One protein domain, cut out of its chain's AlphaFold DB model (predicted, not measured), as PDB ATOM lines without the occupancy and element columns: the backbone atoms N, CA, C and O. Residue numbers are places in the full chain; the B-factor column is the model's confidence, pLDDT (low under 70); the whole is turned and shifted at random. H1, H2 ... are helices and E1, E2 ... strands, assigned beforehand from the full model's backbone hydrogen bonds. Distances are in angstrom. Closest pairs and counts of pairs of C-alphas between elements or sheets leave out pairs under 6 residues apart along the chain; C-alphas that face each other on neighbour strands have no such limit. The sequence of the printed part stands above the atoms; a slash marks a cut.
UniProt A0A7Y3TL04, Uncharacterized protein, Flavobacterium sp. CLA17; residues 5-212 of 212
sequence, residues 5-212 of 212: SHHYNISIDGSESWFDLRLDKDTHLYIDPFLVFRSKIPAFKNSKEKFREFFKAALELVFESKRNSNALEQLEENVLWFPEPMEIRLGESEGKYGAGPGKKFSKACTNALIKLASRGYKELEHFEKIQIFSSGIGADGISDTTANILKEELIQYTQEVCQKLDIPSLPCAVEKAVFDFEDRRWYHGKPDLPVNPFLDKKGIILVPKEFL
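This is residues 5 to 212 of the 212 residues of an uncharacterized protein of Flavobacterium sp. CLA17 (UniProt A0A7Y3TL04). An elongated body has crossed helices H2, H3, H4 and H5 at one end and H7 among long loops at the other, with H6 near the middle and the strand hairpin E1 E2 along one side. The 208 printed residues have seven named helices, H1 to H7, then two antiparallel strands; the class is mostly helix, with under half of the residues in named elements. The whole is compact, with a radius of gyration of the C-alphas of 17.4 A and spans of 57 by 33 by 32 A.

E1, residues 174 to 180, and E2, residues 185 to 189, form an antiparallel hairpin, with N 174 and O 189 within hydrogen-bond range at 2.9 A. The closest C-alphas of E1 and H7, residues 151 to 164, are those of Val 178 and Glu 152, 5.7 A apart. H6, residues 139 to 149, only just touches H1, residues 33 to 36, with 3 pairs of C-alphas within 8 A, Pro 33 and Thr 146 closest at 6.1 A. H2, residues 47 to 64, touches H3, residues 71 to 79, with residues 58 to 64 alone, a helical hairpin at a shallow tilt of 31 degrees; the closest C-alphas, Leu 61 and Ala 71, are 5.4 A apart. H4, residues 102 to 118, touches H5, residues 127 to 134, with residues 108 to 112 alone; the closest C-alphas, Cys 109 and Phe 133, are 5.7 A apart. Each O i to N i+4 pair is within hydrogen-bond range in H2, H3, H4, H6 and H7; H5 has 1 of 4, and 5 of 5 O i to N i+3 pairs; H1 is too short for an i+4 pair.

H1 begins at C-alpha 33 (219.669, 190.535, 239.571). H2 measures 25.9 A, H4 24.7 A and H7 20.0 A. E2 ends at C-alpha 189 (207.587, 186.580, 258.659).

The printed part has no cut; the link H3 to H4 is long. Low pLDDT, under 70, is at residues 93 to 102, 125 to 137 and 201.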
ATOM      1  N   SER A   5     195.835 186.694 237.606       96.12
ATOM      2  CA  SER A   5     194.819 187.532 236.961       96.12
ATOM      3  C   SER A   5     193.457 186.834 236.895       96.12
ATOM      4  O   SER A   5     192.450 187.343 237.382       96.12
ATOM      5  N   HIS A   6     193.436 185.604 236.381       94.75
ATOM      6  CA  HIS A   6     192.230 184.796 236.253       94.75
ATOM      7  C   HIS A   6     191.618 184.384 237.594       94.75
ATOM      8  O   HIS A   6     190.420 184.123 237.642       94.75
ATOM      9  N   HIS A   7     192.419 184.213 238.647       94.75
ATOM     10  CA  HIS A   7     191.910 183.829 239.964       94.75
ATOM     11  C   HIS A   7     191.179 184.993 240.638       94.75
ATOM     12  O   HIS A   7     190.114 184.789 241.215       94.75
ATOM     13  N   TYR A   8     191.716 186.204 240.495       94.62
ATOM     14  CA  TYR A   8     191.161 187.427 241.075       94.62
ATOM     15  C   TYR A   8     190.283 188.230 240.098       94.62
ATOM     16  O   TYR A   8     189.891 189.349 240.409       94.62
ATOM     17  N   ASN A   9     189.928 187.658 238.939       95.06
ATOM     18  CA  ASN A   9     189.117 188.293 237.887       95.06
ATOM     19  C   ASN A   9     189.654 189.660 237.418       95.06
ATOM     20  O   ASN A   9     188.887 190.580 237.136       95.06
ATOM     21  N   ILE A  10     190.975 189.785 237.317       95.19
ATOM     22  CA  ILE A  10     191.650 190.993 236.842       95.19
ATOM     23  C   ILE A  10     191.753 190.927 235.319       95.19
ATOM     24  O   ILE A  10     192.271 189.954 234.766       95.19
ATOM     25  N   SER A  11     191.277 191.970 234.638       94.00
ATOM     26  CA  SER A  11     191.505 192.138 233.203       94.00
ATOM     27  C   SER A  11     192.928 192.629 232.977       94.00
ATOM     28  O   SER A  11     193.295 193.669 233.517       94.00
ATOM     29  N   ILE A  12     193.696 191.894 232.174       93.31
ATOM     30  CA  ILE A  12     195.054 192.274 231.786       93.31
ATOM     31  C   ILE A  12     195.094 192.697 230.317       93.31
ATOM     32  O   ILE A  12     194.467 192.062 229.467       93.31
ATOM     33  N   ASP A  13     195.832 193.758 230.018       92.69
ATOM     34  CA  ASP A  13     196.102 194.246 228.659       92.69
ATOM     35  C   ASP A  13     197.600 194.237 228.309       92.69
ATOM     36  O   ASP A  13     197.983 194.522 227.173       92.69
ATOM     37  N   GLY A  14     198.445 193.849 229.269       90.12
ATOM     38  CA  GLY A  14     199.892 193.754 229.127       90.12
ATOM     39  C   GLY A  14     200.648 194.922 229.754       90.12
ATOM     40  O   GLY A  14     201.857 194.787 229.968       90.12
ATOM     41  N   SER A  15     199.971 196.018 230.108       92.75
ATOM     42  CA  SER A  15     200.574 197.207 230.726       92.75
ATOM     43  C   SER A  15     200.929 197.036 232.207       92.75
ATOM     44  O   SER A  15     201.608 197.883 232.787       92.75
ATOM     45  N   GLU A  16     200.509 195.934 232.831       94.88
ATOM     46  CA  GLU A  16     200.728 195.685 234.254       94.88
ATOM     47  C   GLU A  16     202.220 195.540 234.548       94.88
ATOM     48  O   GLU A  16     202.941 194.843 233.832       94.88
ATOM     49  N   SER A  17     202.685 196.133 235.645       94.31
ATOM     50  CA  SER A  17     204.092 196.053 236.047       94.31
ATOM     51  C   SER A  17     204.489 194.689 236.623       94.31
ATOM     52  O   SER A  17     205.676 194.390 236.713       94.31
ATOM     53  N   TRP A  18     203.525 193.864 237.041       96.44
ATOM     54  CA  TRP A  18     203.733 192.550 237.660       96.44
ATOM     55  C   TRP A  18     203.547 191.417 236.655       96.44
ATOM     56  O   TRP A  18     202.711 191.489 235.758       96.44
ATOM     57  N   PHE A  19     204.345 190.365 236.803       96.81
ATOM     58  CA  PHE A  19     204.232 189.145 236.019       96.81
ATOM     59  C   PHE A  19     202.975 188.368 236.419       96.81
ATOM     60  O   PHE A  19     202.763 188.107 237.605       96.81
ATOM     61  N   ASP A  20     202.146 187.995 235.437       96.19
ATOM     62  CA  ASP A  20     200.923 187.237 235.701       96.19
ATOM     63  C   ASP A  20     201.244 185.795 236.078       96.19
ATOM     64  O   ASP A  20     201.440 184.914 235.234       96.19
ATOM     65  N   LEU A  21     201.338 185.585 237.388       93.62
ATOM     66  CA  LEU A  21     201.905 184.378 237.933       93.62
ATOM     67  C   LEU A  21     200.991 183.176 237.734       93.62
ATOM     68  O   LEU A  21     199.795 183.216 238.034       93.62
ATOM     69  N   ARG A  22     201.577 182.057 237.317       93.06
ATOM     70  CA  ARG A  22     200.888 180.775 237.316       93.06
ATOM     71  C   ARG A  22     200.900 180.160 238.722       93.06
ATOM     72  O   ARG A  22     201.945 179.966 239.323       93.06
ATOM     73  N   LEU A  23     199.723 179.850 239.260       92.38
ATOM     74  CA  LEU A  23     199.538 179.489 240.670       92.38
ATOM     75  C   LEU A  23     199.709 177.985 240.952       92.38
ATOM     76  O   LEU A  23     200.062 177.608 242.074       92.38
ATOM     77  N   ASP A  24     199.448 177.129 239.955       90.38
ATOM     78  CA  ASP A  24     199.403 175.664 240.096       90.38
ATOM     79  C   ASP A  24     200.743 174.957 239.838       90.38
ATOM     80  O   ASP A  24     200.895 173.800 240.231       90.38
ATOM     81  N   LYS A  25     201.694 175.618 239.172       88.75
ATOM     82  CA  LYS A  25     203.039 175.103 238.886       88.75
ATOM     83  C   LYS A  25     204.004 176.244 238.600       88.75
ATOM     84  O   LYS A  25     203.555 177.337 238.252       88.75
ATOM     85  N   ASP A  26     205.291 175.934 238.634       88.50
ATOM     86  CA  ASP A  26     206.327 176.913 238.347       88.50
ATOM     87  C   ASP A  26     206.380 177.274 236.860       88.50
ATOM     88  O   ASP A  26     205.978 176.507 235.966       88.50
ATOM     89  N   THR A  27     206.836 178.496 236.609       91.06
ATOM     90  CA  THR A  27     207.105 179.012 235.270       91.06
ATOM     91  C   THR A  27     208.610 179.026 235.041       91.06
ATOM     92  O   THR A  27     209.339 179.559 235.871       91.06
ATOM     93  N   HIS A  28     209.055 178.486 233.900       91.25
ATOM     94  CA  HIS A  28     210.462 178.455 233.482       91.25
ATOM     95  C   HIS A  28     210.954 179.859 233.085       91.25
ATOM     96  O   HIS A  28     211.133 180.181 231.912       91.25
ATOM     97  N   LEU A  29     211.072 180.715 234.092       93.19
ATOM     98  CA  LEU A  29     211.577 182.079 234.072       93.19
ATOM     99  C   LEU A  29     212.393 182.278 235.346       93.19
ATOM    100  O   LEU A  29     212.183 181.584 236.341       93.19
ATOM    101  N   TYR A  30     213.308 183.237 235.310       92.56
ATOM    102  CA  TYR A  30     214.288 183.458 236.363       92.56
ATOM    103  C   TYR A  30     214.417 184.951 236.621       92.56
ATOM    104  O   TYR A  30     214.391 185.739 235.683       92.56
ATOM    105  N   ILE A  31     214.595 185.338 237.880       93.88
ATOM    106  CA  ILE A  31     214.916 186.720 238.227       93.88
ATOM    107  C   ILE A  31     216.378 186.996 237.867       93.88
ATOM    108  O   ILE A  31     217.285 186.353 238.403       93.88
ATOM    109  N   ASP A  32     216.616 187.994 237.016       91.81
ATOM    110  CA  ASP A  32     217.957 188.513 236.742       91.81
ATOM    111  C   ASP A  32     218.298 189.659 237.719       91.81
ATOM    112  O   ASP A  32     217.736 190.757 237.614       91.81
ATOM    113  N   PRO A  33     219.267 189.481 238.640       91.50
ATOM    114  CA  PRO A  33     219.669 190.535 239.571       91.50
ATOM    115  C   PRO A  33     220.143 191.813 238.865       91.50
ATOM    116  O   PRO A  33     219.933 192.912 239.375       91.50
ATOM    117  N   PHE A  34     220.741 191.720 237.674       90.56
ATOM    118  CA  PHE A  34     221.178 192.900 236.928       90.56
ATOM    119  C   PHE A  34     220.009 193.711 236.379       90.56
ATOM    120  O   PHE A  34     220.154 194.924 236.202       90.56
ATOM    121  N   LEU A  35     218.873 193.079 236.074       94.38
ATOM    122  CA  LEU A  35     217.643 193.800 235.750       94.38
ATOM    123  C   LEU A  35     217.102 194.504 236.995       94.38
ATOM    124  O   LEU A  35     216.839 195.706 236.942       94.38
ATOM    125  N   VAL A  36     217.081 193.814 238.139       95.38
ATOM    126  CA  VAL A  36     216.655 194.409 239.414       95.38
ATOM    127  C   VAL A  36     217.493 195.638 239.780       95.38
ATOM    128  O   VAL A  36     216.948 196.677 240.142       95.38
ATOM    129  N   PHE A  37     218.817 195.586 239.625       92.12
ATOM    130  CA  PHE A  37     219.702 196.718 239.941       92.12
ATOM    131  C   PHE A  37     219.521 197.934 239.030       92.12
ATOM    132  O   PHE A  37     219.973 199.026 239.374       92.12
ATOM    133  N   ARG A  38     218.911 197.748 237.858       92.44
ATOM    134  CA  ARG A  38     218.584 198.820 236.909       92.44
ATOM    135  C   ARG A  38     217.152 199.332 237.077       92.44
ATOM    136  O   ARG A  38     216.798 200.321 236.431       92.44
ATOM    137  N   SER A  39     216.362 198.686 237.934       94.56
ATOM    138  CA  SER A  39     214.973 199.041 238.199       94.56
ATOM    139  C   SER A  39     214.837 200.467 238.714       94.56
ATOM    140  O   SER A  39     215.657 200.970 239.488       94.56
ATOM    141  N   LYS A  40     213.750 201.118 238.301       94.06
ATOM    142  CA  LYS A  40     213.317 202.412 238.844       94.06
ATOM    143  C   LYS A  40     212.153 202.271 239.823       94.06
ATOM    144  O   LYS A  40     211.674 203.288 240.325       94.06
ATOM    145  N   ILE A  41     211.690 201.048 240.088       94.94
ATOM    146  CA  ILE A  41     210.629 200.792 241.060       94.94
ATOM    147  C   ILE A  41     211.158 201.197 242.446       94.94
ATOM    148  O   ILE A  41     212.204 200.690 242.859       94.94
ATOM    149  N   PRO A  42     210.471 202.098 243.179       93.56
ATOM    150  CA  PRO A  42     210.986 202.655 244.430       93.56
ATOM    151  C   PRO A  42     211.432 201.610 245.458       93.56
ATOM    152  O   PRO A  42     212.503 201.774 246.039       93.56
ATOM    153  N   ALA A  43     210.667 200.521 245.614       93.88
ATOM    154  CA  ALA A  43     210.975 199.428 246.540       93.88
ATOM    155  C   ALA A  43     212.339 198.762 246.269       93.88
ATOM    156  O   ALA A  43     212.988 198.305 247.200       93.88
ATOM    157  N   PHE A  44     212.827 198.765 245.023       96.94
ATOM    158  CA  PHE A  44     214.052 198.060 244.618       96.94
ATOM    159  C   PHE A  44     215.240 198.990 244.342       96.94
ATOM    160  O   PHE A  44     216.301 198.540 243.906       96.94
ATOM    161  N   LYS A  45     215.107 200.297 244.604       94.25
ATOM    162  CA  LYS A  45     216.150 201.291 244.295       94.25
ATOM    163  C   LYS A  45     217.499 200.980 244.962       94.25
ATOM    164  O   LYS A  45     218.546 201.274 244.389       94.25
ATOM    165  N   ASN A  46     217.476 200.382 246.154       94.06
ATOM    166  CA  ASN A  46     218.672 200.073 246.943       94.06
ATOM    167  C   ASN A  46     219.120 198.607 246.826       94.06
ATOM    168  O   ASN A  46     220.063 198.209 247.508       94.06
ATOM    169  N   SER A  47     218.508 197.808 245.944       93.88
ATOM    170  CA  SER A  47     218.789 196.370 245.824       93.88
ATOM    171  C   SER A  47     220.273 196.072 245.613       93.88
ATOM    172  O   SER A  47     220.818 195.170 246.240       93.88
ATOM    173  N   LYS A  48     220.966 196.862 244.780       91.62
ATOM    174  CA  LYS A  48     222.406 196.675 244.542       91.62
ATOM    175  C   LYS A  48     223.228 196.828 245.825       91.62
ATOM    176  O   LYS A  48     224.166 196.061 246.024       91.62
ATOM    177  N   GLU A  49     222.888 197.799 246.670       91.25
ATOM    178  CA  GLU A  49     223.589 198.020 247.937       91.25
ATOM    179  C   GLU A  49     223.257 196.920 248.946       91.25
ATOM    180  O   GLU A  49     224.176 196.315 249.486       91.25
ATOM    181  N   LYS A  50     221.979 196.539 249.084       92.88
ATOM    182  CA  LYS A  50     221.554 195.422 249.952       92.88
ATOM    183  C   LYS A  50     222.305 194.128 249.630       92.88
ATOM    184  O   LYS A  50     222.761 193.414 250.519       92.88
ATOM    185  N   PHE A  51     222.509 193.845 248.344       91.19
ATOM    186  CA  PHE A  51     223.331 192.720 247.905       91.19
ATOM    187  C   PHE A  51     224.809 192.855 248.294       91.19
ATOM    188  O   PHE A  51     225.421 191.869 248.714       91.19
ATOM    189  N   ARG A  52     225.405 194.047 248.151       88.62
ATOM    190  CA  ARG A  52     226.792 194.299 248.585       88.62
ATOM    191  C   ARG A  52     226.937 194.082 250.085       88.62
ATOM    192  O   ARG A  52     227.851 193.370 250.499       88.62
ATOM    193  N   GLU A  53     226.032 194.647 250.874       91.25
ATOM    194  CA  GLU A  53     225.996 194.500 252.328       91.25
ATOM    195  C   GLU A  53     225.835 193.032 252.733       91.25
ATOM    196  O   GLU A  53     226.557 192.552 253.607       91.25
ATOM    197  N   PHE A  54     224.976 192.281 252.037       92.38
ATOM    198  CA  PHE A  54     224.726 190.871 252.342       92.38
ATOM    199  C   PHE A  54     225.993 190.036 252.176       92.38
ATOM    200  O   PHE A  54     226.408 189.300 253.076       92.38
ATOM    201  N   PHE A  55     226.667 190.186 251.038       89.19
ATOM    202  CA  PHE A  55     227.896 189.444 250.793       89.19
ATOM    203  C   PHE A  55     229.089 189.963 251.597       89.19
ATOM    204  O   PHE A  55     230.005 189.189 251.876       89.19
ATOM    205  N   LYS A  56     229.088 191.235 252.005       89.62
ATOM    206  CA  LYS A  56     230.057 191.757 252.973       89.62
ATOM    207  C   LYS A  56     229.893 191.060 254.326       89.62
ATOM    208  O   LYS A  56     230.874 190.517 254.825       89.62
ATOM    209  N   ALA A  57     228.672 190.975 254.855       91.38
ATOM    210  CA  ALA A  57     228.383 190.257 256.099       91.38
ATOM    211  C   ALA A  57     228.786 188.772 256.016       91.38
ATOM    212  O   ALA A  57     229.379 188.218 256.944       91.38
ATOM    213  N   ALA A  58     228.541 188.131 254.869       91.31
ATOM    214  CA  ALA A  58     228.978 186.762 254.604       91.31
ATOM    215  C   ALA A  58     230.517 186.620 254.591       91.31
ATOM    216  O   ALA A  58     231.070 185.654 255.117       91.31
ATOM    217  N   LEU A  59     231.232 187.589 254.014       90.12
ATOM    218  CA  LEU A  59     232.695 187.603 253.971       90.12
ATOM    219  C   LEU A  59     233.320 187.872 255.351       90.12
ATOM    220  O   LEU A  59     234.368 187.315 255.675       90.12
ATOM    221  N   GLU A  60     232.674 188.678 256.189       91.50
ATOM    222  CA  GLU A  60     233.088 188.903 257.580       91.50
ATOM    223  C   GLU A  60     233.082 187.599 258.389       91.50
ATOM    224  O   GLU A  60     234.065 187.311 259.074       91.50
ATOM    225  N   LEU A  61     232.072 186.736 258.208       92.69
ATOM    226  CA  LEU A  61     232.047 185.392 258.809       92.69
ATOM    227  C   LEU A  61     233.223 184.518 258.345       92.69
ATOM    228  O   LEU A  61     233.815 183.782 259.140       92.69
ATOM    229  N   VAL A  62     233.635 184.632 257.077       91.88
ATOM    230  CA  VAL A  62     234.847 183.955 256.586       91.88
ATOM    231  C   VAL A  62     236.092 184.460 257.314       91.88
ATOM    232  O   VAL A  62     236.954 183.661 257.677       91.88
ATOM    233  N   PHE A  63     236.225 185.763 257.557       91.25
ATOM    234  CA  PHE A  63     237.372 186.287 258.304       91.25
ATOM    235  C   PHE A  63     237.363 185.866 259.776       91.25
ATOM    236  O   PHE A  63     238.417 185.515 260.314       91.25
ATOM    237  N   GLU A  64     236.189 185.852 260.405       92.25
ATOM    238  CA  GLU A  64     235.985 185.392 261.781       92.25
ATOM    239  C   GLU A  64     236.311 183.910 261.958       92.25
ATOM    240  O   GLU A  64     236.812 183.523 263.016       92.25
ATOM    241  N   SER A  65     236.147 183.094 260.910       91.94
ATOM    242  CA  SER A  65     236.462 181.660 260.952       91.94
ATOM    243  C   SER A  65     237.902 181.333 261.349       91.94
ATOM    244  O   SER A  65     238.179 180.264 261.886       91.94
ATOM    245  N   LYS A  66     238.828 182.284 261.166       87.19
ATOM    246  CA  LYS A  66     240.226 182.156 261.607       87.19
ATOM    247  C   LYS A  66     240.375 182.088 263.130       87.19
ATOM    248  O   LYS A  66     241.437 181.705 263.613       87.19
ATOM    249  N   ARG A  67     239.363 182.533 263.879       89.75
ATOM    250  CA  ARG A  67     239.348 182.615 265.350       89.75
ATOM    251  C   ARG A  67     238.134 181.925 265.978       89.75
ATOM    252  O   ARG A  67     238.180 181.618 267.162       89.75
ATOM    253  N   ASN A  68     237.076 181.686 265.206       88.50
ATOM    254  CA  ASN A  68     235.846 181.033 265.634       88.50
ATOM    255  C   ASN A  68     235.519 179.869 264.689       88.50
ATOM    256  O   ASN A  68     235.084 180.089 263.560       88.50
ATOM    257  N   SER A  69     235.675 178.631 265.160       83.38
ATOM    258  CA  SER A  69     235.406 177.428 264.361       83.38
ATOM    259  C   SER A  69     233.965 177.335 263.852       83.38
ATOM    260  O   SER A  69     233.738 176.728 262.810       83.38
ATOM    261  N   ASN A  70     233.008 177.970 264.534       90.69
ATOM    262  CA  ASN A  70     231.584 177.875 264.204       90.69
ATOM    263  C   ASN A  70     231.156 178.881 263.120       90.69
ATOM    264  O   ASN A  70     230.046 178.788 262.604       90.69
ATOM    265  N   ALA A  71     232.008 179.845 262.747       90.56
ATOM    266  CA  ALA A  71     231.627 180.902 261.806       90.56
ATOM    267  C   ALA A  71     231.377 180.378 260.377       90.56
ATOM    268  O   ALA A  71     230.483 180.874 259.693       90.56
ATOM    269  N   LEU A  72     232.120 179.355 259.928       88.94
ATOM    270  CA  LEU A  72     231.877 178.725 258.618       88.94
ATOM    271  C   LEU A  72     230.597 177.895 258.609       88.94
ATOM    272  O   LEU A  72     229.880 177.906 257.616       88.94
ATOM    273  N   GLU A  73     230.294 177.211 259.710       89.31
ATOM    274  CA  GLU A  73     229.037 176.479 259.860       89.31
ATOM    275  C   GLU A  73     227.851 177.450 259.864       89.31
ATOM    276  O   GLU A  73     226.901 177.264 259.110       89.31
ATOM    277  N   GLN A  74     227.938 178.557 260.614       89.81
ATOM    278  CA  GLN A  74     226.933 179.622 260.571       89.81
ATOM    279  C   GLN A  74     226.749 180.175 259.151       89.81
ATOM    280  O   GLN A  74     225.618 180.384 258.706       89.81
ATOM    281  N   LEU A  75     227.846 180.413 258.435       90.38
ATOM    282  CA  LEU A  75     227.816 180.915 257.069       90.38
ATOM    283  C   LEU A  75     227.123 179.928 256.116       90.38
ATOM    284  O   LEU A  75     226.216 180.330 255.387       90.38
ATOM    285  N   GLU A  76     227.522 178.655 256.137       88.31
ATOM    286  CA  GLU A  76     227.003 177.627 255.230       88.31
ATOM    287  C   GLU A  76     225.560 177.216 255.557       88.31
ATOM    288  O   GLU A  76     224.737 177.037 254.655       88.31
ATOM    289  N   GLU A  77     225.230 177.045 256.833       86.50
ATOM    290  CA  GLU A  77     223.957 176.441 257.235       86.50
ATOM    291  C   GLU A  77     222.864 177.480 257.505       86.50
ATOM    292  O   GLU A  77     221.681 177.175 257.355       86.50
ATOM    293  N   ASN A  78     223.233 178.730 257.816       87.06
ATOM    294  CA  ASN A  78     222.260 179.781 258.119       87.06
ATOM    295  C   ASN A  78     222.235 180.890 257.066       87.06
ATOM    296  O   ASN A  78     221.169 181.140 256.498       87.06
ATOM    297  N   VAL A  79     223.372 181.547 256.800       91.50
ATOM    298  CA  VAL A  79     223.427 182.777 255.980       91.50
ATOM    299  C   VAL A  79     223.270 182.483 254.491       91.50
ATOM    300  O   VAL A  79     222.363 183.027 253.871       91.50
ATOM    301  N   LEU A  80     224.092 181.593 253.928       89.19
ATOM    302  CA  LEU A  80     224.070 181.220 252.503       89.19
ATOM    303  C   LEU A  80     223.120 180.058 252.190       89.19
ATOM    304  O   LEU A  80     223.143 179.494 251.094       89.19
ATOM    305  N   TRP A  81     222.276 179.691 253.153       85.94
ATOM    306  CA  TRP A  81     221.217 178.720 252.942       85.94
ATOM    307  C   TRP A  81     219.966 179.413 252.408       85.94
ATOM    308  O   TRP A  81     219.223 180.029 253.173       85.94
ATOM    309  N   PHE A  82     219.692 179.286 251.116       83.88
ATOM    310  CA  PHE A  82     218.492 179.854 250.505       83.88
ATOM    311  C   PHE A  82     217.474 178.743 250.207       83.88
ATOM    312  O   PHE A  82     217.807 177.811 249.470       83.88
ATOM    313  N   PRO A  83     216.263 178.786 250.794       81.88
ATOM    314  CA  PRO A  83     215.176 177.900 250.398       81.88
ATOM    315  C   PRO A  83     214.648 178.306 249.019       81.88
ATOM    316  O   PRO A  83     214.763 179.469 248.632       81.88
ATOM    317  N   GLU A  84     214.012 177.377 248.310       84.06
ATOM    318  CA  GLU A  84     213.237 177.732 247.120       84.06
ATOM    319  C   GLU A  84     212.108 178.709 247.507       84.06
ATOM    320  O   GLU A  84     211.337 178.427 248.437       84.06
ATOM    321  N   PRO A  85     211.977 179.854 246.822       87.88
ATOM    322  CA  PRO A  85     210.907 180.814 247.055       87.88
ATOM    323  C   PRO A  85     209.591 180.329 246.413       87.88
ATOM    324  O   PRO A  85     209.115 180.880 245.425       87.88
ATOM    325  N   MET A  86     208.954 179.305 246.984       88.69
ATOM    326  CA  MET A  86     207.694 178.740 246.459       88.69
ATOM    327  C   MET A  86     206.580 179.779 246.236       88.69
ATOM    328  O   MET A  86     205.676 179.561 245.428       88.69
ATOM    329  N   GLU A  87     206.614 180.890 246.970       92.69
ATOM    330  CA  GLU A  87     205.635 181.971 246.878       92.69
ATOM    331  C   GLU A  87     205.670 182.696 245.519       92.69
ATOM    332  O   GLU A  87     204.636 183.227 245.106       92.69
ATOM    333  N   ILE A  88     206.818 182.698 244.818       93.69
ATOM    334  CA  ILE A  88     206.971 183.359 243.508       93.69
ATOM    335  C   ILE A  88     206.738 182.431 242.314       93.69
ATOM    336  O   ILE A  88     206.619 182.945 241.213       93.69
ATOM    337  N   ARG A  89     206.674 181.100 242.497       90.81
ATOM    338  CA  ARG A  89     206.405 180.094 241.439       90.81
ATOM    339  C   ARG A  89     207.238 180.268 240.150       90.81
ATOM    340  O   ARG A  89     206.719 180.151 239.033       90.81
ATOM    341  N   LEU A  90     208.526 180.560 240.303       89.38
ATOM    342  CA  LEU A  90     209.509 180.649 239.219       89.38
ATOM    343  C   LEU A  90     210.545 179.533 239.373       89.38
ATOM    344  O   LEU A  90     210.822 179.138 240.500       89.38
ATOM    345  N   GLY A  91     211.119 179.073 238.261       83.75
ATOM    346  CA  GLY A  91     212.220 178.106 238.256       83.75
ATOM    347  C   GLY A  91     211.946 176.818 237.477       83.75
ATOM    348  O   GLY A  91     210.982 176.708 236.706       83.75
ATOM    349  N   GLU A  92     212.827 175.836 237.666       70.44
ATOM    350  CA  GLU A  92     212.699 174.477 237.123       70.44
ATOM    351  C   GLU A  92     212.324 173.458 238.204       70.44
ATOM    352  O   GLU A  92     213.173 172.934 238.921       70.44
ATOM    353  N   SER A  93     211.047 173.075 238.245       58.66
ATOM    354  CA  SER A  93     210.597 171.911 239.011       58.66
ATOM    355  C   SER A  93     210.133 170.790 238.067       58.66
ATOM    356  O   SER A  93     209.138 170.949 237.356       58.66
ATOM    357  N   GLU A  94     210.770 169.612 238.099       42.84
ATOM    358  CA  GLU A  94     210.171 168.382 237.533       42.84
ATOM    359  C   GLU A  94     209.097 167.766 238.472       42.84
ATOM    360  O   GLU A  94     208.434 166.791 238.116       42.84
ATOM    361  N   GLY A  95     208.883 168.339 239.670       42.09
ATOM    362  CA  GLY A  95     207.955 167.863 240.711       42.09
ATOM    363  C   GLY A  95     207.020 168.949 241.277       42.09
ATOM    364  O   GLY A  95     206.870 170.014 240.699       42.09
ATOM    365  N   LYS A  96     206.347 168.677 242.412       38.03
ATOM    366  CA  LYS A  96     205.445 169.649 243.088       38.03
ATOM    367  C   LYS A  96     206.175 170.759 243.867       38.03
ATOM    368  O   LYS A  96     205.529 171.745 244.215       38.03
ATOM    369  N   TYR A  97     207.459 170.552 244.158       45.03
ATOM    370  CA  TYR A  97     208.338 171.414 244.948       45.03
ATOM    371  C   TYR A  97     209.756 171.277 244.374       45.03
ATOM    372  O   TYR A  97     210.181 170.140 244.128       45.03
ATOM    373  N   GLY A  98     210.477 172.369 244.154       50.22
ATOM    374  CA  GLY A  98     211.924 172.344 243.973       50.22
ATOM    375  C   GLY A  98     212.653 172.294 245.322       50.22
ATOM    376  O   GLY A  98     212.067 172.319 246.407       50.22
ATOM    377  N   ALA A  99     213.970 172.098 245.267       53.84
ATOM    378  CA  ALA A  99     214.810 171.924 246.458       53.84
ATOM    379  C   ALA A  99     215.539 173.214 246.876       53.84
ATOM    380  O   ALA A  99     216.263 173.219 247.879       53.84
ATOM    381  N   GLY A 100     215.373 174.287 246.099       57.00
ATOM    382  CA  GLY A 100     216.208 175.478 246.141       57.00
ATOM    383  C   GLY A 100     217.667 175.167 245.782       57.00
ATOM    384  O   GLY A 100     218.033 174.012 245.526       57.00
ATOM    385  N   PRO A 101     218.557 176.169 245.828       58.50
ATOM    386  CA  PRO A 101     219.982 175.982 245.551       58.50
ATOM    387  C   PRO A 101     220.663 174.939 246.473       58.50
ATOM    388  O   PRO A 101     221.636 174.275 246.089       58.50
ATOM    389  N   GLY A 102     220.139 174.749 247.690       66.31
ATOM    390  CA  GLY A 102     220.501 173.660 248.602       66.31
ATOM    391  C   GLY A 102     221.946 173.682 249.138       66.31
ATOM    392  O   GLY A 102     222.722 174.620 248.944       66.31
ATOM    393  N   LYS A 103     222.348 172.598 249.825       73.62
ATOM    394  CA  LYS A 103     223.663 172.495 250.509       73.62
ATOM    395  C   LYS A 103     224.856 172.618 249.559       73.62
ATOM    396  O   LYS A 103     225.904 173.137 249.938       73.62
ATOM    397  N   LYS A 104     224.706 172.135 248.320       73.75
ATOM    398  CA  LYS A 104     225.760 172.208 247.298       73.75
ATOM    399  C   LYS A 104     226.056 173.654 246.909       73.75
ATOM    400  O   LYS A 104     227.228 174.018 246.847       73.75
ATOM    401  N   PHE A 105     225.018 174.464 246.705       77.50
ATOM    402  CA  PHE A 105     225.166 175.888 246.430       77.50
ATOM    403  C   PHE A 105     225.826 176.611 247.597       77.50
ATOM    404  O   PHE A 105     226.827 177.290 247.392       77.50
ATOM    405  N   SER A 106     225.329 176.415 248.822       83.12
ATOM    406  CA  SER A 106     225.866 177.122 249.990       83.12
ATOM    407  C   SER A 106     227.366 176.856 250.175       83.12
ATOM    408  O   SER A 106     228.167 177.779 250.355       83.12
ATOM    409  N   LYS A 107     227.782 175.598 249.999       83.31
ATOM    410  CA  LYS A 107     229.193 175.205 250.026       83.31
ATOM    411  C   LYS A 107     229.999 175.813 248.871       83.31
ATOM    412  O   LYS A 107     231.136 176.238 249.070       83.31
ATOM    413  N   ALA A 108     229.445 175.858 247.659       80.62
ATOM    414  CA  ALA A 108     230.100 176.498 246.516       80.62
ATOM    415  C   ALA A 108     230.307 178.002 246.759       80.62
ATOM    416  O   ALA A 108     231.421 178.505 246.579       80.62
ATOM    417  N   CYS A 109     229.280 178.695 247.256       82.12
ATOM    418  CA  CYS A 109     229.350 180.104 247.624       82.12
ATOM    419  C   CYS A 109     230.370 180.360 248.735       82.12
ATOM    420  O   CYS A 109     231.211 181.248 248.599       82.12
ATOM    421  N   THR A 110     230.367 179.541 249.786       87.69
ATOM    422  CA  THR A 110     231.335 179.649 250.886       87.69
ATOM    423  C   THR A 110     232.768 179.474 250.393       87.69
ATOM    424  O   THR A 110     233.629 180.303 250.689       87.69
ATOM    425  N   ASN A 111     233.035 178.469 249.555       86.56
ATOM    426  CA  ASN A 111     234.359 178.269 248.960       86.56
ATOM    427  C   ASN A 111     234.806 179.461 248.101       86.56
ATOM    428  O   ASN A 111     235.978 179.848 248.126       86.56
ATOM    429  N   ALA A 112     233.886 180.061 247.345       83.81
ATOM    430  CA  ALA A 112     234.172 181.258 246.567       83.81
ATOM    431  C   ALA A 112     234.494 182.463 247.471       83.81
ATOM    432  O   ALA A 112     235.476 183.160 247.206       83.81
ATOM    433  N   LEU A 113     233.765 182.660 248.577       86.94
ATOM    434  CA  LEU A 113     234.079 183.700 249.567       86.94
ATOM    435  C   LEU A 113     235.441 183.464 250.234       86.94
ATOM    436  O   LEU A 113     236.236 184.396 250.328       86.94
ATOM    437  N   ILE A 114     235.771 182.223 250.608       88.69
ATOM    438  CA  ILE A 114     237.097 181.854 251.139       88.69
ATOM    439  C   ILE A 114     238.204 182.200 250.137       88.69
ATOM    440  O   ILE A 114     239.234 182.770 250.509       88.69
ATOM    441  N   LYS A 115     237.998 181.902 248.851       86.12
ATOM    442  CA  LYS A 115     238.953 182.217 247.779       86.12
ATOM    443  C   LYS A 115     239.118 183.722 247.557       86.12
ATOM    444  O   LYS A 115     240.203 184.170 247.191       86.12
ATOM    445  N   LEU A 116     238.064 184.510 247.746       84.44
ATOM    446  CA  LEU A 116     238.143 185.970 247.687       84.44
ATOM    447  C   LEU A 116     238.879 186.532 248.907       84.44
ATOM    448  O   LEU A 116     239.809 187.324 248.744       84.44
ATOM    449  N   ALA A 117     238.545 186.052 250.104       86.56
ATOM    450  CA  ALA A 117     239.208 186.434 251.346       86.56
ATOM    451  C   ALA A 117     240.715 186.122 251.315       86.56
ATOM    452  O   ALA A 117     241.528 186.942 251.745       86.56
ATOM    453  N   SER A 118     241.118 184.969 250.765       86.38
ATOM    454  CA  SER A 118     242.536 184.591 250.637       86.38
ATOM    455  C   SER A 118     243.314 185.461 249.647       86.38
ATOM    456  O   SER A 118     244.530 185.586 249.763       86.38
ATOM    457  N   ARG A 119     242.616 186.114 248.712       85.50
ATOM    458  CA  ARG A 119     243.171 187.102 247.774       85.50
ATOM    459  C   ARG A 119     243.171 188.532 248.328       85.50
ATOM    460  O   ARG A 119     243.556 189.448 247.610       85.50
ATOM    461  N   GLY A 120     242.749 188.731 249.579       83.06
ATOM    462  CA  GLY A 120     242.770 190.031 250.255       83.06
ATOM    463  C   GLY A 120     241.569 190.934 249.970       83.06
ATOM    464  O   GLY A 120     241.571 192.082 250.411       83.06
ATOM    465  N   TYR A 121     240.537 190.441 249.275       82.44
ATOM    466  CA  TYR A 121     239.296 191.194 249.089       82.44
ATOM    467  C   TYR A 121     238.547 191.307 250.414       82.44
ATOM    468  O   TYR A 121     238.367 190.300 251.090       82.44
ATOM    469  N   LYS A 122     238.104 192.518 250.766       75.00
ATOM    470  CA  LYS A 122     237.314 192.804 251.980       75.00
ATOM    471  C   LYS A 122     235.853 193.142 251.695       75.00
ATOM    472  O   LYS A 122     235.049 193.193 252.614       75.00
ATOM    473  N   GLU A 123     235.523 193.357 250.431       72.69
ATOM    474  CA  GLU A 123     234.170 193.594 249.954       72.69
ATOM    475  C   GLU A 123     234.059 193.179 248.483       72.69
ATOM    476  O   GLU A 123     235.064 193.011 247.778       72.69
ATOM    477  N   LEU A 124     232.825 193.031 248.010       70.50
ATOM    478  CA  LEU A 124     232.529 192.841 246.598       70.50
ATOM    479  C   LEU A 124     232.322 194.208 245.939       70.50
ATOM    480  O   LEU A 124     231.196 194.653 245.743       70.50
ATOM    481  N   GLU A 125     233.419 194.879 245.581       63.78
ATOM    482  CA  GLU A 125     233.362 196.201 244.928       63.78
ATOM    483  C   GLU A 125     232.552 196.189 243.623       63.78
ATOM    484  O   GLU A 125     231.903 197.172 243.266       63.78
ATOM    485  N   HIS A 126     232.571 195.048 242.935       64.06
ATOM    486  CA  HIS A 126     231.942 194.826 241.645       64.06
ATOM    487  C   HIS A 126     231.083 193.572 241.718       64.06
ATOM    488  O   HIS A 126     231.614 192.464 241.793       64.06
ATOM    489  N   PHE A 127     229.761 193.740 241.656       59.66
ATOM    490  CA  PHE A 127     228.833 192.614 241.557       59.66
ATOM    491  C   PHE A 127     229.103 191.774 240.297       59.66
ATOM    492  O   PHE A 127     228.799 190.594 240.280       59.66
ATOM    493  N   GLU A 128     229.772 192.293 239.259       56.59
ATOM    494  CA  GLU A 128     230.200 191.446 238.131       56.59
ATOM    495  C   GLU A 128     231.144 190.309 238.576       56.59
ATOM    496  O   GLU A 128     231.141 189.228 237.990       56.59
ATOM    497  N   LYS A 129     231.887 190.488 239.680       58.94
ATOM    498  CA  LYS A 129     232.713 189.432 240.292       58.94
ATOM    499  C   LYS A 129     231.870 188.354 240.980       58.94
ATOM    500  O   LYS A 129     232.410 187.291 241.275       58.94
ATOM    501  N   ILE A 130     230.563 188.568 241.177       57.44
ATOM    502  CA  ILE A 130     229.639 187.521 241.629       57.44
ATOM    503  C   ILE A 130     229.426 186.431 240.575       57.44
ATOM    504  O   ILE A 130     229.054 185.317 240.929       57.44
ATOM    505  N   GLN A 131     229.805 186.656 239.313       55.25
ATOM    506  CA  GLN A 131     229.917 185.559 238.342       55.25
ATOM    507  C   GLN A 131     230.930 184.473 238.775       55.25
ATOM    508  O   GLN A 131     230.883 183.340 238.306       55.25
ATOM    509  N   ILE A 132     231.829 184.763 239.725       56.78
ATOM    510  CA  ILE A 132     232.659 183.728 240.367       56.78
ATOM    511  C   ILE A 132     231.796 182.775 241.209       56.78
ATOM    512  O   ILE A 132     232.122 181.597 241.312       56.78
ATOM    513  N   PHE A 133     230.689 183.253 241.784       57.34
ATOM    514  CA  PHE A 133     229.680 182.388 242.392       57.34
ATOM    515  C   PHE A 133     228.853 181.681 241.312       57.34
ATOM    516  O   PHE A 133     228.496 180.530 241.506       57.34
ATOM    517  N   SER A 134     228.624 182.281 240.136       52.50
ATOM    518  CA  SER A 134     227.871 181.617 239.056       52.50
ATOM    519  C   SER A 134     228.591 180.423 238.412       52.50
ATOM    520  O   SER A 134     227.955 179.634 237.716       52.50
ATOM    521  N   SER A 135     229.901 180.226 238.628       52.88
ATOM    522  CA  SER A 135     230.591 179.027 238.133       52.88
ATOM    523  C   SER A 135     230.109 177.781 238.889       52.88
ATOM    524  O   SER A 135     230.592 177.477 239.979       52.88
ATOM    525  N   GLY A 136     229.143 177.069 238.304       54.34
ATOM    526  CA  GLY A 136     228.485 175.905 238.906       54.34
ATOM    527  C   GLY A 136     227.115 176.193 239.532       54.34
ATOM    528  O   GLY A 136     226.513 175.272 240.080       54.34
ATOM    529  N   ILE A 137     226.615 177.429 239.431       68.06
ATOM    530  CA  ILE A 137     225.272 177.830 239.866       68.06
ATOM    531  C   ILE A 137     224.482 178.207 238.607       68.06
ATOM    532  O   ILE A 137     224.866 179.124 237.883       68.06
ATOM    533  N   GLY A 138     223.408 177.467 238.325       75.44
ATOM    534  CA  GLY A 138     222.519 177.744 237.193       75.44
ATOM    535  C   GLY A 138     221.704 179.028 237.378       75.44
ATOM    536  O   GLY A 138     221.695 179.614 238.461       75.44
ATOM    537  N   ALA A 139     220.990 179.446 236.328       81.94
ATOM    538  CA  ALA A 139     220.100 180.612 236.372       81.94
ATOM    539  C   ALA A 139     219.074 180.522 237.521       81.94
ATOM    540  O   ALA A 139     218.836 181.512 238.207       81.94
ATOM    541  N   ASP A 140     218.574 179.316 237.790       83.00
ATOM    542  CA  ASP A 140     217.671 178.988 238.894       83.00
ATOM    543  C   ASP A 140     218.237 179.380 240.269       83.00
ATOM    544  O   ASP A 140     217.651 180.178 240.994       83.00
ATOM    545  N   GLY A 141     219.465 178.955 240.587       82.94
ATOM    546  CA  GLY A 141     220.101 179.300 241.862       82.94
ATOM    547  C   GLY A 141     220.390 180.798 242.017       82.94
ATOM    548  O   GLY A 141     220.342 181.323 243.132       82.94
ATOM    549  N   ILE A 142     220.672 181.505 240.915       85.31
ATOM    550  CA  ILE A 142     220.832 182.971 240.921       85.31
ATOM    551  C   ILE A 142     219.483 183.650 241.183       85.31
ATOM    552  O   ILE A 142     219.417 184.563 242.011       85.31
ATOM    553  N   SER A 143     218.423 183.187 240.522       89.88
ATOM    554  CA  SER A 143     217.050 183.659 240.714       89.88
ATOM    555  C   SER A 143     216.598 183.468 242.157       89.88
ATOM    556  O   SER A 143     216.206 184.436 242.805       89.88
ATOM    557  N   ASP A 144     216.759 182.266 242.707       89.00
ATOM    558  CA  ASP A 144     216.382 181.935 244.082       89.00
ATOM    559  C   ASP A 144     217.137 182.771 245.108       89.00
ATOM    560  O   ASP A 144     216.552 183.290 246.060       89.00
ATOM    561  N   THR A 145     218.443 182.945 244.911       88.94
ATOM    562  CA  THR A 145     219.257 183.806 245.778       88.94
ATOM    563  C   THR A 145     218.752 185.242 245.734       88.94
ATOM    564  O   THR A 145     218.597 185.881 246.775       88.94
ATOM    565  N   THR A 146     218.446 185.736 244.534       92.56
ATOM    566  CA  THR A 146     217.941 187.096 244.334       92.56
ATOM    567  C   THR A 146     216.582 187.289 244.984       92.56
ATOM    568  O   THR A 146     216.395 188.249 245.730       92.56
ATOM    569  N   ALA A 147     215.667 186.344 244.782       94.50
ATOM    570  CA  ALA A 147     214.350 186.337 245.396       94.50
ATOM    571  C   ALA A 147     214.420 186.306 246.925       94.50
ATOM    572  O   ALA A 147     213.637 186.981 247.582       94.50
ATOM    573  N   ASN A 148     215.345 185.538 247.510       93.31
ATOM    574  CA  ASN A 148     215.481 185.467 248.963       93.31
ATOM    575  C   ASN A 148     216.106 186.735 249.562       93.31
ATOM    576  O   ASN A 148     215.598 187.227 250.565       93.31
ATOM    577  N   ILE A 149     217.166 187.288 248.960       94.50
ATOM    578  CA  ILE A 149     217.793 188.538 249.438       94.50
ATOM    579  C   ILE A 149     216.815 189.714 249.354       94.50
ATOM    580  O   ILE A 149     216.804 190.562 250.246       94.50
ATOM    581  N   LEU A 150     215.978 189.743 248.316       96.69
ATOM    582  CA  LEU A 150     215.001 190.806 248.075       96.69
ATOM    583  C   LEU A 150     213.572 190.422 248.473       96.69
ATOM    584  O   LEU A 150     212.609 191.001 247.967       96.69
ATOM    585  N   LYS A 151     213.406 189.412 249.336       96.50
ATOM    586  CA  LYS A 151     212.078 188.866 249.648       96.50
ATOM    587  C   LYS A 151     211.176 189.909 250.295       96.50
ATOM    588  O   LYS A 151     210.005 190.003 249.949       96.50
ATOM    589  N   GLU A 152     211.736 190.712 251.188       96.94
ATOM    590  CA  GLU A 152     211.056 191.827 251.842       96.94
ATOM    591  C   GLU A 152     210.541 192.863 250.829       96.94
ATOM    592  O   GLU A 152     209.367 193.229 250.859       96.94
ATOM    593  N   GLU A 153     211.375 193.271 249.871       97.94
ATOM    594  CA  GLU A 153     210.999 194.215 248.816       97.94
ATOM    595  C   GLU A 153     209.939 193.629 247.872       97.94
ATOM    596  O   GLU A 153     209.005 194.324 247.472       97.94
ATOM    597  N   LEU A 154     210.047 192.339 247.534       98.25
ATOM    598  CA  LEU A 154     209.044 191.623 246.739       98.25
ATOM    599  C   LEU A 154     207.698 191.514 247.480       98.25
ATOM    600  O   LEU A 154     206.641 191.664 246.861       98.25
ATOM    601  N   ILE A 155     207.713 191.298 248.799       97.94
ATOM    602  CA  ILE A 155     206.510 191.317 249.647       97.94
ATOM    603  C   ILE A 155     205.875 192.707 249.618       97.94
ATOM    604  O   ILE A 155     204.683 192.811 249.327       97.94
ATOM    605  N   GLN A 156     206.657 193.765 249.855       97.62
ATOM    606  CA  GLN A 156     206.154 195.139 249.823       97.62
ATOM    607  C   GLN A 156     205.543 195.469 248.455       97.62
ATOM    608  O   GLN A 156     204.419 195.963 248.372       97.62
ATOM    609  N   TYR A 157     206.248 195.136 247.372       98.19
ATOM    610  CA  TYR A 157     205.749 195.313 246.011       98.19
ATOM    611  C   TYR A 157     204.413 194.589 245.791       98.19
ATOM    612  O   TYR A 157     203.479 195.150 245.219       98.19
ATOM    613  N   THR A 158     204.297 193.355 246.284       98.25
ATOM    614  CA  THR A 158     203.063 192.568 246.187       98.25
ATOM    615  C   THR A 158     201.914 193.233 246.936       98.25
ATOM    616  O   THR A 158     200.822 193.353 246.388       98.25
ATOM    617  N   GLN A 159     202.159 193.711 248.156       98.06
ATOM    618  CA  GLN A 159     201.158 194.408 248.963       98.06
ATOM    619  C   GLN A 159     200.664 195.682 248.273       98.06
ATOM    620  O   GLN A 159     199.459 195.915 248.212       98.06
ATOM    621  N   GLU A 160     201.567 196.462 247.673       97.81
ATOM    622  CA  GLU A 160     201.207 197.654 246.898       97.81
ATOM    623  C   GLU A 160     200.356 197.313 245.665       97.81
ATOM    624  O   GLU A 160     199.415 198.041 245.341       97.81
ATOM    625  N   VAL A 161     200.665 196.218 244.962       97.44
ATOM    626  CA  VAL A 161     199.859 195.742 243.825       97.44
ATOM    627  C   VAL A 161     198.479 195.285 244.295       97.44
ATOM    628  O   VAL A 161     197.474 195.699 243.721       97.44
ATOM    629  N   CYS A 162     198.411 194.476 245.351       97.50
ATOM    630  CA  CYS A 162     197.152 193.980 245.896       97.50
ATOM    631  C   CYS A 162     196.262 195.109 246.404       97.50
ATOM    632  O   CYS A 162     195.066 195.095 246.128       97.50
ATOM    633  N   GLN A 163     196.836 196.116 247.062       97.38
ATOM    634  CA  GLN A 163     196.098 197.296 247.504       97.38
ATOM    635  C   GLN A 163     195.504 198.075 246.324       97.38
ATOM    636  O   GLN A 163     194.357 198.496 246.391       97.38
ATOM    637  N   LYS A 164     196.256 198.258 245.230       96.62
ATOM    638  CA  LYS A 164     195.772 198.970 244.031       96.62
ATOM    639  C   LYS A 164     194.668 198.225 243.283       96.62
ATOM    640  O   LYS A 164     193.907 198.853 242.556       96.62
ATOM    641  N   LEU A 165     194.635 196.902 243.411       96.44
ATOM    642  CA  LEU A 165     193.692 196.020 242.722       96.44
ATOM    643  C   LEU A 165     192.562 195.524 243.640       96.44
ATOM    644  O   LEU A 165     191.808 194.644 243.232       96.44
ATOM    645  N   ASP A 166     192.469 196.048 244.867       96.81
ATOM    646  CA  ASP A 166     191.503 195.636 245.894       96.81
ATOM    647  C   ASP A 166     191.488 194.112 246.151       96.81
ATOM    648  O   ASP A 166     190.447 193.489 246.374       96.81
ATOM    649  N   ILE A 167     192.670 193.488 246.124       96.88
ATOM    650  CA  ILE A 167     192.839 192.046 246.330       96.88
ATOM    651  C   ILE A 167     192.954 191.749 247.830       96.88
ATOM    652  O   ILE A 167     193.836 192.299 248.499       96.88
ATOM    653  N   PRO A 168     192.128 190.837 248.376       95.44
ATOM    654  CA  PRO A 168     192.198 190.477 249.783       95.44
ATOM    655  C   PRO A 168     193.533 189.804 250.108       95.44
ATOM    656  O   PRO A 168     194.004 188.926 249.385       95.44
ATOM    657  N   SER A 169     194.113 190.199 251.236       95.81
ATOM    658  CA  SER A 169     195.357 189.643 251.764       95.81
ATOM    659  C   SER A 169     195.137 189.134 253.186       95.81
ATOM    660  O   SER A 169     194.321 189.684 253.928       95.81
ATOM    661  N   LEU A 170     195.829 188.057 253.551       95.50
ATOM    662  CA  LEU A 170     195.781 187.446 254.879       95.50
ATOM    663  C   LEU A 170     197.207 187.205 255.390       95.50
ATOM    664  O   LEU A 170     198.107 187.019 254.567       95.50
ATOM    665  N   PRO A 171     197.418 187.121 256.716       96.31
ATOM    666  CA  PRO A 171     198.724 186.778 257.263       96.31
ATOM    667  C   PRO A 171     199.183 185.397 256.773       96.31
ATOM    668  O   PRO A 171     198.629 184.365 257.167       96.31
ATOM    669  N   CYS A 172     200.222 185.368 255.942       95.25
ATOM    670  CA  CYS A 172     200.788 184.147 255.370       95.25
ATOM    671  C   CYS A 172     202.179 183.891 255.942       95.25
ATOM    672  O   CYS A 172     203.014 184.787 255.975       95.25
ATOM    673  N   ALA A 173     202.458 182.659 256.374       93.62
ATOM    674  CA  ALA A 173     203.796 182.305 256.835       93.62
ATOM    675  C   ALA A 173     204.790 182.356 255.667       93.62
ATOM    676  O   ALA A 173     204.605 181.660 254.668       93.62
ATOM    677  N   VAL A 174     205.849 183.150 255.821       93.62
ATOM    678  CA  VAL A 174     206.942 183.265 254.853       93.62
ATOM    679  C   VAL A 174     208.253 182.925 255.544       93.62
ATOM    680  O   VAL A 174     208.646 183.546 256.537       93.62
ATOM    681  N   GLU A 175     208.946 181.917 255.024       91.50
ATOM    682  CA  GLU A 175     210.257 181.535 255.531       91.50
ATOM    683  C   GLU A 175     211.343 182.486 255.041       91.50
ATOM    684  O   GLU A 175     211.377 182.843 253.859       91.50
ATOM    685  N   LYS A 176     212.251 182.855 255.955       91.81
ATOM    686  CA  LYS A 176     213.364 183.772 255.672       91.81
ATOM    687  C   LYS A 176     212.873 185.037 254.952       91.81
ATOM    688  O   LYS A 176     213.338 185.368 253.869       91.81
ATOM    689  N   ALA A 177     211.862 185.677 255.539       93.62
ATOM    690  CA  ALA A 177     211.197 186.853 254.986       93.62
ATOM    691  C   ALA A 177     212.114 188.082 254.972       93.62
ATOM    692  O   ALA A 177     212.028 188.892 254.055       93.62
ATOM    693  N   VAL A 178     212.997 188.194 255.968       94.50
ATOM    694  CA  VAL A 178     213.950 189.298 256.108       94.50
ATOM    695  C   VAL A 178     215.294 188.771 256.603       94.50
ATOM    696  O   VAL A 178     215.349 187.815 257.388       94.50
ATOM    697  N   PHE A 179     216.377 189.373 256.115       95.38
ATOM    698  CA  PHE A 179     217.722 189.167 256.642       95.38
ATOM    699  C   PHE A 179     218.076 190.325 257.564       95.38
ATOM    700  O   PHE A 179     218.061 191.478 257.138       95.38
ATOM    701  N   ASP A 180     218.412 190.008 258.806       94.94
ATOM    702  CA  ASP A 180     218.942 190.978 259.748       94.94
ATOM    703  C   ASP A 180     220.466 191.044 259.611       94.94
ATOM    704  O   ASP A 180     221.158 190.026 259.726       94.94
ATOM    705  N   PHE A 181     220.979 192.240 259.329       92.62
ATOM    706  CA  PHE A 181     222.403 192.476 259.104       92.62
ATOM    707  C   PHE A 181     223.211 192.595 260.398       92.62
ATOM    708  O   PHE A 181     224.412 192.323 260.368       92.62
ATOM    709  N   GLU A 182     222.583 192.964 261.516       90.69
ATOM    710  CA  GLU A 182     223.246 193.067 262.818       90.69
ATOM    711  C   GLU A 182     223.489 191.664 263.391       90.69
ATOM    712  O   GLU A 182     224.619 191.306 263.735       90.69
ATOM    713  N   ASP A 183     222.453 190.825 263.381       90.12
ATOM    714  CA  ASP A 183     222.496 189.434 263.840       90.12
ATOM    715  C   ASP A 183     223.067 188.467 262.789       90.12
ATOM    716  O   ASP A 183     223.402 187.317 263.102       90.12
ATOM    717  N   ARG A 184     223.163 188.908 261.527       92.44
ATOM    718  CA  ARG A 184     223.535 188.097 260.351       92.44
ATOM    719  C   ARG A 184     222.702 186.819 260.276       92.44
ATOM    720  O   ARG A 184     223.232 185.706 260.163       92.44
ATOM    721  N   ARG A 185     221.381 186.972 260.378       92.44
ATOM    722  CA  ARG A 185     220.429 185.858 260.458       92.44
ATOM    723  C   ARG A 185     219.135 186.160 259.711       92.44
ATOM    724  O   ARG A 185     218.658 187.283 259.658       92.44
ATOM    725  N   TRP A 186     218.536 185.105 259.169       94.56
ATOM    726  CA  TRP A 186     217.208 185.158 258.570       94.56
ATOM    727  C   TRP A 186     216.100 185.022 259.611       94.56
ATOM    728  O   TRP A 186     216.133 184.105 260.438       94.56
ATOM    729  N   TYR A 187     215.072 185.854 259.484       94.81
ATOM    730  CA  TYR A 187     213.860 185.799 260.292       94.81
ATOM    731  C   TYR A 187     212.647 185.386 259.451       94.81
ATOM    732  O   TYR A 187     212.491 185.778 258.294       94.81
ATOM    733  N   HIS A 188     211.782 184.554 260.033       94.69
ATOM    734  CA  HIS A 188     210.492 184.200 259.435       94.69
ATOM    735  C   HIS A 188     209.504 185.357 259.607       94.69
ATOM    736  O   HIS A 188     209.540 186.059 260.617       94.69
ATOM    737  N   GLY A 189     208.598 185.526 258.649       94.12
ATOM    738  CA  GLY A 189     207.587 186.580 258.659       94.12
ATOM    739  C   GLY A 189     206.168 186.036 258.538       94.12
ATOM    740  O   GLY A 189     205.950 184.886 258.150       94.12
ATOM    741  N   LYS A 190     205.197 186.893 258.864       96.19
ATOM    742  CA  LYS A 190     203.773 186.682 258.564       96.19
ATOM    743  C   LYS A 190     203.156 187.914 257.887       96.19
ATOM    744  O   LYS A 190     202.246 188.504 258.465       96.19
ATOM    745  N   PRO A 191     203.692 188.362 256.737       96.94
ATOM    746  CA  PRO A 191     203.115 189.490 256.018       96.94
ATOM    747  C   PRO A 191     201.708 189.160 255.517       96.94
ATOM    748  O   PRO A 191     201.392 187.999 255.236       96.94
ATOM    749  N   ASP A 192     200.890 190.195 255.353       97.25
ATOM    750  CA  ASP A 192     199.620 190.072 254.649       97.25
ATOM    751  C   ASP A 192     199.894 189.886 253.155       97.25
ATOM    752  O   ASP A 192     200.497 190.758 252.523       97.25
ATOM    753  N   LEU A 193     199.483 188.741 252.609       97.69
ATOM    754  CA  LEU A 193     199.646 188.383 251.200       97.69
ATOM    755  C   LEU A 193     198.355 187.764 250.637       97.69
ATOM    756  O   LEU A 193     197.585 187.147 251.383       97.69
ATOM    757  N   PRO A 194     198.115 187.870 249.320       96.56
ATOM    758  CA  PRO A 194     197.094 187.074 248.643       96.56
ATOM    759  C   PRO A 194     197.407 185.577 248.771       96.56
ATOM    760  O   PRO A 194     198.551 185.152 248.618       96.56
ATOM    761  N   VAL A 195     196.390 184.755 249.031       94.81
ATOM    762  CA  VAL A 195     196.576 183.312 249.257       94.81
ATOM    763  C   VAL A 195     196.607 182.561 247.929       94.81
ATOM    764  O   VAL A 195     195.776 182.792 247.050       94.81
ATOM    765  N   ASN A 196     197.543 181.623 247.784       93.12
ATOM    766  CA  ASN A 196     197.555 180.696 246.660       93.12
ATOM    767  C   ASN A 196     196.563 179.544 246.922       93.12
ATOM    768  O   ASN A 196     196.775 178.777 247.857       93.12
ATOM    769  N   PRO A 197     195.516 179.344 246.101       91.00
ATOM    770  CA  PRO A 197     194.542 178.271 246.320       91.00
ATOM    771  C   PRO A 197     195.089 176.862 246.015       91.00
ATOM    772  O   PRO A 197     194.449 175.872 246.363       91.00
ATOM    773  N   PHE A 198     196.246 176.751 245.354       88.69
ATOM    774  CA  PHE A 198     196.883 175.481 244.979       88.69
ATOM    775  C   PHE A 198     198.052 175.089 245.895       88.69
ATOM    776  O   PHE A 198     198.594 173.991 245.751       88.69
ATOM    777  N   LEU A 199     198.445 175.963 246.821       82.19
ATOM    778  CA  LEU A 199     199.429 175.683 247.864       82.19
ATOM    779  C   LEU A 199     198.748 175.842 249.215       82.19
ATOM    780  O   LEU A 199     198.113 176.862 249.451       82.19
ATOM    781  N   ASP A 200     198.885 174.863 250.106       78.38
ATOM    782  CA  ASP A 200     198.229 174.894 251.417       78.38
ATOM    783  C   ASP A 200     198.621 176.155 252.215       78.38
ATOM    784  O   ASP A 200     199.693 176.229 252.817       78.38
ATOM    785  N   LYS A 201     197.748 177.172 252.158       67.06
ATOM    786  CA  LYS A 201     197.824 178.461 252.869       67.06
ATOM    787  C   LYS A 201     199.126 179.247 252.674       67.06
ATOM    788  O   LYS A 201     199.488 180.056 253.532       67.06
ATOM    789  N   LYS A 202     199.815 179.057 251.547       86.69
ATOM    790  CA  LYS A 202     200.974 179.885 251.191       86.69
ATOM    791  C   LYS A 202     200.542 181.189 250.530       86.69
ATOM    792  O   LYS A 202     199.572 181.217 249.772       86.69
ATOM    793  N   GLY A 203     201.282 182.254 250.824       94.44
ATOM    794  CA  GLY A 203     201.119 183.538 250.152       94.44
ATOM    795  C   GLY A 203     201.630 183.476 248.715       94.44
ATOM    796  O   GLY A 203     202.479 182.651 248.378       94.44
ATOM    797  N   ILE A 204     201.104 184.351 247.872       96.56
ATOM    798  CA  ILE A 204     201.643 184.646 246.548       96.56
ATOM    799  C   ILE A 204     202.528 185.878 246.699       96.56
ATOM    800  O   ILE A 204     202.100 186.866 247.292       96.56
ATOM    801  N   ILE A 205     203.741 185.821 246.155       97.50
ATOM    802  CA  ILE A 205     204.630 186.974 246.016       97.50
ATOM    803  C   ILE A 205     204.769 187.256 244.519       97.50
ATOM    804  O   ILE A 205     205.193 186.399 243.746       97.50
ATOM    805  N   LEU A 206     204.371 188.453 244.097       97.75
ATOM    806  CA  LEU A 206     204.457 188.895 242.711       97.75
ATOM    807  C   LEU A 206     205.856 189.423 242.395       97.75
ATOM    808  O   LEU A 206     206.496 190.085 243.210       97.75
ATOM    809  N   VAL A 207     206.292 189.183 241.160       97.94
ATOM    810  CA  VAL A 207     207.575 189.662 240.635       97.94
ATOM    811  C   VAL A 207     207.309 190.689 239.530       97.94
ATOM    812  O   VAL A 207     206.444 190.451 238.682       97.94
ATOM    813  N   PRO A 208     207.999 191.841 239.508       98.06
ATOM    814  CA  PRO A 208     207.941 192.764 238.378       98.06
ATOM    815  C   PRO A 208     208.325 192.101 237.047       98.06
ATOM    816  O   PRO A 208     209.326 191.392 236.977       98.06
ATOM    817  N   LYS A 209     207.575 192.373 235.967       96.12
ATOM    818  CA  LYS A 209     207.879 191.835 234.622       96.12
ATOM    819  C   LYS A 209     209.280 192.229 234.151       96.12
ATOM    820  O   LYS A 209     209.918 191.461 233.451       96.12
ATOM    821  N   GLU A 210     209.753 193.414 234.541       96.44
ATOM    822  CA  GLU A 210     211.073 193.923 234.150       96.44
ATOM    823  C   GLU A 210     212.251 193.172 234.789       96.44
ATOM    824  O   GLU A 210     213.390 193.504 234.479       96.44
ATOM    825  N   PHE A 211     212.007 192.201 235.680       97.00
ATOM    826  CA  PHE A 211     213.052 191.404 236.334       97.00
ATOM    827  C   PHE A 211     213.290 190.038 235.680       97.00
ATOM    828  O   PHE A 211     214.225 189.351 236.090       97.00
ATOM    829  N   LEU A 212     212.435 189.646 234.730       93.12
ATOM    830  CA  LEU A 212     212.385 188.313 234.120       93.12
ATOM    831  C   LEU A 212     212.974 188.284 232.707       93.12
ATOM    832  O   LEU A 212     212.925 189.329 232.017       93.12
TER     833      LEU A 212